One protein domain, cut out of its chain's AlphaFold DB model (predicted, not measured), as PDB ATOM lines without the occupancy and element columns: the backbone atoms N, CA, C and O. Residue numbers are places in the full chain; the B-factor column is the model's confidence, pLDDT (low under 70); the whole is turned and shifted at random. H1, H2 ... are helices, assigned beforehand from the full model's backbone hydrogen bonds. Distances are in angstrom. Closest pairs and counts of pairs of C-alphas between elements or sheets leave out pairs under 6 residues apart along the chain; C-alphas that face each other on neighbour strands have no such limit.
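AT A GLANCE: This is residues 166 to 227 of the 227 residues of a protein of Coccolithus braarudii (UniProt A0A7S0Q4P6). What shape do these coordinates make? Three helices, H2, H3 and H4, have their centres in a triangle, with H2 touching both others; the short H1 sits at one end, apart from them, and a long link loops from H3 to H4 on the side away from H2. What is it built of? The printed part has 62 residues with four named helices, H1 to H4 in order, and no named strand, an all-helix domain. How large is it? It is compact and rounded, with a radius of gyration of the C-alphas of 10.5 A and spans of 28 by 21 by 17 A.

HOW THE PARTS SIT: What does the first helix touch? H1, residues 166 to 169, is apart from H2, residues 172 to 182, and touches no helix. How do the later helices stand? H2 touches H3, residues 191 to 200, at a steep tilt of 47 degrees, opposite ways; the closest C-alphas, of Tyr 182 and Gln 193, are 6.2 A apart. H2 also touches H4, residues 216 to 222, only just about perpendicular at 71 degrees, the C-alphas of Phe 179 and Leu 216 being closest at 6.8 A. H3 and H4 are close but not clearly touching, with the closest C-alphas, of Cys 194 and Phe 219, 7.5 A apart. What do the backbones show? In H2, H3 and H4 every O i to N i+4 pair is within hydrogen-bond range; H1 is too short for such a pair.

IN THESE COORDINATES: Where does the first helix begin? C-alpha 166 of H1 is at (129.087, 134.671, 104.887). How long are the longer helices? H2 measures 15.9 A and H3 14.3 A from first to last C-alpha. Where does H4 end? C-alpha 222 is at (117.115, 137.938, 98.233).

THE WHOLE: Which links are long? The link from H3 to H4, residues 201 to 215, is long. Is anything missing or uncertain? The printed part has no cut, and residues 225 to 227 have pLDDT under 70.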
ATOM      1  N   PRO A 166     129.382 136.008 104.372       74.81
ATOM      2  CA  PRO A 166     129.087 134.671 104.887       74.81
ATOM      3  C   PRO A 166     128.745 133.678 103.766       74.81
ATOM      4  O   PRO A 166     128.810 132.473 103.975       74.81
ATOM      5  N   LEU A 167     128.424 134.175 102.565       79.81
ATOM      6  CA  LEU A 167     128.061 133.358 101.409       79.81
ATOM      7  C   LEU A 167     129.250 132.654 100.754       79.81
ATOM      8  O   LEU A 167     129.038 131.732  99.980       79.81
ATOM      9  N   ASN A 168     130.489 133.021 101.097       78.50
ATOM     10  CA  ASN A 168     131.687 132.367 100.558       78.50
ATOM     11  C   ASN A 168     131.778 130.872 100.910       78.50
ATOM     12  O   ASN A 168     132.571 130.152 100.311       78.50
ATOM     13  N   PHE A 169     130.991 130.422 101.891       75.31
ATOM     14  CA  PHE A 169     130.935 129.040 102.362       75.31
ATOM     15  C   PHE A 169     129.753 128.245 101.798       75.31
ATOM     16  O   PHE A 169     129.640 127.060 102.089       75.31
ATOM     17  N   PHE A 170     128.868 128.883 101.031       80.06
ATOM     18  CA  PHE A 170     127.670 128.249 100.494       80.06
ATOM     19  C   PHE A 170     127.778 128.146  98.978       80.06
ATOM     20  O   PHE A 170     127.948 129.145  98.280       80.06
ATOM     21  N   SER A 171     127.647 126.929  98.464       81.62
ATOM     22  CA  SER A 171     127.398 126.702  97.047       81.62
ATOM     23  C   SER A 171     125.941 127.021  96.694       81.62
ATOM     24  O   SER A 171     125.077 127.151  97.567       81.62
ATOM     25  N   GLU A 172     125.640 127.127  95.400       84.69
ATOM     26  CA  GLU A 172     124.248 127.257  94.958       84.69
ATOM     27  C   GLU A 172     123.391 126.068  95.424       84.69
ATOM     28  O   GLU A 172     122.253 126.275  95.851       84.69
ATOM     29  N   ASP A 173     123.957 124.858  95.432       87.69
ATOM     30  CA  ASP A 173     123.294 123.634  95.893       87.69
ATOM     31  C   ASP A 173     122.991 123.679  97.400       87.69
ATOM     32  O   ASP A 173     121.936 123.212  97.844       87.69
ATOM     33  N   ASP A 174     123.868 124.291  98.201       88.81
ATOM     34  CA  ASP A 174     123.633 124.476  99.637       88.81
ATOM     35  C   ASP A 174     122.462 125.434  99.887       88.81
ATOM     36  O   ASP A 174     121.637 125.195 100.771       88.81
ATOM     37  N   ILE A 175     122.340 126.496  99.081       91.38
ATOM     38  CA  ILE A 175     121.222 127.449  99.161       91.38
ATOM     39  C   ILE A 175     119.904 126.756  98.790       91.38
ATOM     40  O   ILE A 175     118.882 126.972  99.451       91.38
ATOM     41  N   GLU A 176     119.910 125.903  97.763       92.50
ATOM     42  CA  GLU A 176     118.743 125.098  97.384       92.50
ATOM     43  C   GLU A 176     118.353 124.096  98.473       92.50
ATOM     44  O   GLU A 176     117.174 123.980  98.825       92.50
ATOM     45  N   THR A 177     119.342 123.416  99.050       92.81
ATOM     46  CA  THR A 177     119.143 122.460 100.143       92.81
ATOM     47  C   THR A 177     118.561 123.155 101.369       92.81
ATOM     48  O   THR A 177     117.578 122.682 101.944       92.81
ATOM     49  N   LEU A 178     119.100 124.319 101.733       92.94
ATOM     50  CA  LEU A 178     118.608 125.117 102.846       92.94
ATOM     51  C   LEU A 178     117.167 125.580 102.601       92.94
ATOM     52  O   LEU A 178     116.324 125.430 103.480       92.94
ATOM     53  N   PHE A 179     116.834 126.050 101.396       94.00
ATOM     54  CA  PHE A 179     115.445 126.359 101.045       94.00
ATOM     55  C   PHE A 179     114.529 125.137 101.228       94.00
ATOM     56  O   PHE A 179     113.479 125.240 101.867       94.00
ATOM     57  N   ALA A 180     114.939 123.970 100.725       94.00
ATOM     58  CA  ALA A 180     114.165 122.735 100.826       94.00
ATOM     59  C   ALA A 180     113.963 122.268 102.279       94.00
ATOM     60  O   ALA A 180     112.904 121.727 102.602       94.00
ATOM     61  N   MET A 181     114.931 122.512 103.171       93.88
ATOM     62  CA  MET A 181     114.805 122.210 104.602       93.88
ATOM     63  C   MET A 181     113.695 123.021 105.280       93.88
ATOM     64  O   MET A 181     113.014 122.505 106.166       93.88
ATOM     65  N   TYR A 182     113.490 124.272 104.864       93.56
ATOM     66  CA  TYR A 182     112.443 125.132 105.423       93.56
ATOM     67  C   TYR A 182     111.101 125.021 104.666       93.56
ATOM     68  O   TYR A 182     110.050 125.225 105.280       93.56
ATOM     69  N   ASP A 183     111.094 124.636 103.382       94.12
ATOM     70  CA  ASP A 183     109.882 124.402 102.570       94.12
ATOM     71  C   ASP A 183     109.450 122.921 102.542       94.12
ATOM     72  O   ASP A 183     109.248 122.312 101.488       94.12
ATOM     73  N   VAL A 184     109.241 122.327 103.720       89.75
ATOM     74  CA  VAL A 184     108.804 120.920 103.854       89.75
ATOM     75  C   VAL A 184     107.487 120.649 103.106       89.75
ATOM     76  O   VAL A 184     107.244 119.548 102.613       89.75
ATOM     77  N   GLY A 185     106.619 121.661 103.006       88.75
ATOM     78  CA  GLY A 185     105.318 121.566 102.345       88.75
ATOM     79  C   GLY A 185     105.348 121.707 100.822       88.75
ATOM     80  O   GLY A 185     104.307 121.465 100.205       88.75
ATOM     81  N   LYS A 186     106.485 122.104 100.229       88.62
ATOM     82  CA  LYS A 186     106.636 122.469  98.807       88.62
ATOM     83  C   LYS A 186     105.636 123.532  98.341       88.62
ATOM     84  O   LYS A 186     105.068 123.431  97.254       88.62
ATOM     85  N   ARG A 187     105.353 124.515  99.198       88.75
ATOM     86  CA  ARG A 187     104.396 125.606  98.916       88.75
ATOM     87  C   ARG A 187     105.078 126.971  98.884       88.75
ATOM     88  O   ARG A 187     104.390 127.968  98.674       88.75
ATOM     89  N   GLY A 188     106.395 127.009  99.075       89.56
ATOM     90  CA  GLY A 188     107.177 128.212  99.308       89.56
ATOM     91  C   GLY A 188     107.196 128.632 100.778       89.56
ATOM     92  O   GLY A 188     106.347 128.246 101.585       89.56
ATOM     93  N   LEU A 189     108.185 129.454 101.120       92.19
ATOM     94  CA  LEU A 189     108.455 129.881 102.487       92.19
ATOM     95  C   LEU A 189     107.492 130.981 102.934       92.19
ATOM     96  O   LEU A 189     107.229 131.951 102.213       92.19
ATOM     97  N   THR A 190     107.011 130.876 104.171       92.88
ATOM     98  CA  THR A 190     106.410 132.021 104.859       92.88
ATOM     99  C   THR A 190     107.482 133.061 105.188       92.88
ATOM    100  O   THR A 190     108.683 132.796 105.142       92.88
ATOM    101  N   ARG A 191     107.055 134.270 105.558       90.81
ATOM    102  CA  ARG A 191     107.972 135.358 105.915       90.81
ATOM    103  C   ARG A 191     108.896 134.982 107.073       90.81
ATOM    104  O   ARG A 191     110.073 135.325 107.044       90.81
ATOM    105  N   GLU A 192     108.366 134.288 108.076       91.19
ATOM    106  CA  GLU A 192     109.137 133.838 109.237       91.19
ATOM    107  C   GLU A 192     110.158 132.775 108.831       91.19
ATOM    108  O   GLU A 192     111.337 132.936 109.124       91.19
ATOM    109  N   GLN A 193     109.743 131.763 108.061       93.19
ATOM    110  CA  GLN A 193     110.649 130.726 107.555       93.19
ATOM    111  C   GLN A 193     111.757 131.308 106.671       93.19
ATOM    112  O   GLN A 193     112.917 130.947 106.824       93.19
ATOM    113  N   CYS A 194     111.415 132.248 105.787       92.50
ATOM    114  CA  CYS A 194     112.379 132.943 104.938       92.50
ATOM    115  C   CYS A 194     113.387 133.752 105.771       92.50
ATOM    116  O   CYS A 194     114.584 133.713 105.499       92.50
ATOM    117  N   ARG A 195     112.932 134.432 106.833       92.44
ATOM    118  CA  ARG A 195     113.821 135.175 107.737       92.44
ATOM    119  C   ARG A 195     114.772 134.250 108.498       92.44
ATOM    120  O   ARG A 195     115.948 134.578 108.611       92.44
ATOM    121  N   GLU A 196     114.284 133.122 109.006       93.31
ATOM    122  CA  GLU A 196     115.126 132.138 109.701       93.31
ATOM    123  C   GLU A 196     116.125 131.467 108.745       93.31
ATOM    124  O   GLU A 196     117.296 131.320 109.086       93.31
ATOM    125  N   ALA A 197     115.710 131.149 107.516       92.44
ATOM    126  CA  ALA A 197     116.596 130.631 106.476       92.44
ATOM    127  C   ALA A 197     117.710 131.637 106.114       92.44
ATOM    128  O   ALA A 197     118.886 131.282 106.076       92.44
ATOM    129  N   LEU A 198     117.374 132.920 105.932       91.19
ATOM    130  CA  LEU A 198     118.370 133.978 105.712       91.19
ATOM    131  C   LEU A 198     119.279 134.177 106.931       91.19
ATOM    132  O   LEU A 198     120.470 134.436 106.774       91.19
ATOM    133  N   HIS A 199     118.752 134.023 108.146       91.19
ATOM    134  CA  HIS A 199     119.562 134.052 109.360       91.19
ATOM    135  C   HIS A 199     120.577 132.898 109.388       91.19
ATOM    136  O   HIS A 199     121.730 133.120 109.752       91.19
ATOM    137  N   ALA A 200     120.187 131.694 108.957       89.94
ATOM    138  CA  ALA A 200     121.083 130.542 108.842       89.94
ATOM    139  C   ALA A 200     122.193 130.741 107.789       89.94
ATOM    140  O   ALA A 200     123.305 130.265 107.989       89.94
ATOM    141  N   LEU A 201     121.935 131.522 106.732       88.50
ATOM    142  CA  LEU A 201     122.945 131.960 105.752       88.50
ATOM    143  C   LEU A 201     123.824 133.130 106.245       88.50
ATOM    144  O   LEU A 201     124.629 133.668 105.489       88.50
ATOM    145  N   GLY A 202     123.654 133.586 107.491       86.75
ATOM    146  CA  GLY A 202     124.398 134.727 108.034       86.75
ATOM    147  C   GLY A 202     123.910 136.093 107.537       86.75
ATOM    148  O   GLY A 202     124.623 137.087 107.664       86.75
ATOM    149  N   LEU A 203     122.683 136.178 107.011       87.00
ATOM    150  CA  LEU A 203     122.077 137.383 106.434       87.00
ATOM    151  C   LEU A 203     120.894 137.932 107.269       87.00
ATOM    152  O   LEU A 203     119.802 138.150 106.738       87.00
ATOM    153  N   PRO A 204     121.063 138.242 108.573       85.25
ATOM    154  CA  PRO A 204     119.951 138.607 109.461       85.25
ATOM    155  C   PRO A 204     119.300 139.967 109.148       85.25
ATOM    156  O   PRO A 204     118.240 140.283 109.686       85.25
ATOM    157  N   LYS A 205     119.943 140.804 108.323       83.81
ATOM    158  CA  LYS A 205     119.512 142.183 108.024       83.81
ATOM    159  C   LYS A 205     118.835 142.341 106.657       83.81
ATOM    160  O   LYS A 205     118.481 143.462 106.297       83.81
ATOM    161  N   VAL A 206     118.661 141.262 105.892       86.06
ATOM    162  CA  VAL A 206     118.020 141.319 104.569       86.06
ATOM    163  C   VAL A 206     116.511 141.525 104.721       86.06
ATOM    164  O   VAL A 206     115.850 140.884 105.541       86.06
ATOM    165  N   TYR A 207     115.951 142.448 103.935       86.25
ATOM    166  CA  TYR A 207     114.517 142.719 103.942       86.25
ATOM    167  C   TYR A 207     113.751 141.602 103.227       86.25
ATOM    168  O   TYR A 207     113.930 141.386 102.032       86.25
ATOM    169  N   VAL A 208     112.852 140.934 103.953       85.00
ATOM    170  CA  VAL A 208     111.952 139.925 103.383       85.00
ATOM    171  C   VAL A 208     110.659 140.598 102.902       85.00
ATOM    172  O   VAL A 208     109.997 141.262 103.712       85.00
ATOM    173  N   PRO A 209     110.257 140.416 101.629       80.81
ATOM    174  CA  PRO A 209     109.010 140.950 101.095       80.81
ATOM    175  C   PRO A 209     107.785 140.479 101.888       80.81
ATOM    176  O   PRO A 209     107.719 139.341 102.349       80.81
ATOM    177  N   SER A 210     106.764 141.333 101.994       79.25
ATOM    178  CA  SER A 210     105.482 140.969 102.625       79.25
ATOM    179  C   SER A 210     104.631 140.017 101.773       79.25
ATOM    180  O   SER A 210     103.618 139.515 102.255       79.25
ATOM    181  N   SER A 211     105.005 139.787 100.512       76.38
ATOM    182  CA  SER A 211     104.322 138.852  99.617       76.38
ATOM    183  C   SER A 211     104.813 137.433  99.905       76.38
ATOM    184  O   SER A 211     105.938 137.074  99.575       76.38
ATOM    185  N   THR A 212     103.972 136.649 100.572       76.88
ATOM    186  CA  THR A 212     104.176 135.216 100.820       76.88
ATOM    187  C   THR A 212     103.156 134.402 100.023       76.88
ATOM    188  O   THR A 212     102.017 134.865  99.895       76.88
ATOM    189  N   PRO A 213     103.487 133.180  99.571       86.25
ATOM    190  CA  PRO A 213     104.728 132.443  99.841       86.25
ATOM    191  C   PRO A 213     105.898 132.827  98.914       86.25
ATOM    192  O   PRO A 213     105.698 133.146  97.746       86.25
ATOM    193  N   VAL A 214     107.124 132.782  99.446       90.06
ATOM    194  CA  VAL A 214     108.371 133.041  98.703       90.06
ATOM    195  C   VAL A 214     108.849 131.730  98.075       90.06
ATOM    196  O   VAL A 214     109.121 130.766  98.790       90.06
ATOM    197  N   ASN A 215     108.931 131.671  96.747       92.44
ATOM    198  CA  ASN A 215     109.459 130.507  96.028       92.44
ATOM    199  C   ASN A 215     111.001 130.530  95.973       92.44
ATOM    200  O   ASN A 215     111.630 131.507  96.378       92.44
ATOM    201  N   LEU A 216     111.609 129.455  95.462       90.62
ATOM    202  CA  LEU A 216     113.068 129.324  95.392       90.62
ATOM    203  C   LEU A 216     113.724 130.462  94.594       90.62
ATOM    204  O   LEU A 216     114.732 131.004  95.031       90.62
ATOM    205  N   GLU A 217     113.141 130.867  93.464       90.44
ATOM    206  CA  GLU A 217     113.676 131.968  92.651       90.44
ATOM    207  C   GLU A 217     113.653 133.304  93.401       90.44
ATOM    208  O   GLU A 217     114.654 134.019  93.433       90.44
ATOM    209  N   ALA A 218     112.536 133.629  94.059       89.75
ATOM    210  CA  ALA A 218     112.428 134.835  94.866       89.75
ATOM    211  C   ALA A 218     113.359 134.783  96.087       89.75
ATOM    212  O   ALA A 218     113.906 135.811  96.468       89.75
ATOM    213  N   PHE A 219     113.573 133.605  96.680       90.75
ATOM    214  CA  PHE A 219     114.535 133.420  97.765       90.75
ATOM    215  C   PHE A 219     115.976 133.641  97.289       90.75
ATOM    216  O   PHE A 219     116.698 134.427  97.899       90.75
ATOM    217  N   LYS A 220     116.372 133.044  96.156       90.25
ATOM    218  CA  LYS A 220     117.686 133.267  95.532       90.25
ATOM    219  C   LYS A 220     117.910 134.741  95.186       90.25
ATOM    220  O   LYS A 220     119.009 135.236  95.378       90.25
ATOM    221  N   ALA A 221     116.875 135.470  94.765       89.50
ATOM    222  CA  ALA A 221     116.970 136.908  94.499       89.50
ATOM    223  C   ALA A 221     117.185 137.774  95.761       89.50
ATOM    224  O   ALA A 221     117.630 138.915  95.648       89.50
ATOM    225  N   LEU A 222     116.853 137.262  96.954       87.75
ATOM    226  CA  LEU A 222     117.115 137.938  98.233       87.75
ATOM    227  C   LEU A 222     118.529 137.680  98.755       87.75
ATOM    228  O   LEU A 222     119.038 138.477  99.545       87.75
ATOM    229  N   VAL A 223     119.148 136.579  98.335       86.50
ATOM    230  CA  VAL A 223     120.541 136.278  98.639       86.50
ATOM    231  C   VAL A 223     121.405 137.110  97.683       86.50
ATOM    232  O   VAL A 223     121.313 136.922  96.470       86.50
ATOM    233  N   PRO A 224     122.213 138.067  98.178       75.44
ATOM    234  CA  PRO A 224     123.125 138.800  97.311       75.44
ATOM    235  C   PRO A 224     124.025 137.797  96.592       75.44
ATOM    236  O   PRO A 224     124.576 136.905  97.228       75.44
ATOM    237  N   SER A 225     124.152 137.913  95.274       60.81
ATOM    238  CA  SER A 225     124.984 136.996  94.508       60.81
ATOM    239  C   SER A 225     126.435 137.109  94.982       60.81
ATOM    240  O   SER A 225     127.069 138.158  94.853       60.81
ATOM    241  N   ALA A 226     126.945 136.025  95.569       48.69
ATOM    242  CA  ALA A 226     128.360 135.864  95.857       48.69
ATOM    243  C   ALA A 226     129.080 135.645  94.520       48.69
ATOM    244  O   ALA A 226     129.147 134.526  94.021       48.69
ATOM    245  N   ILE A 227     129.523 136.736  93.889       38.00
ATOM    246  CA  ILE A 227     130.375 136.717  92.689       38.00
ATOM    247  C   ILE A 227     131.652 137.501  92.973       38.00
ATOM    248  O   ILE A 227     131.561 138.722  93.249       38.00
TER     249      ILE A 227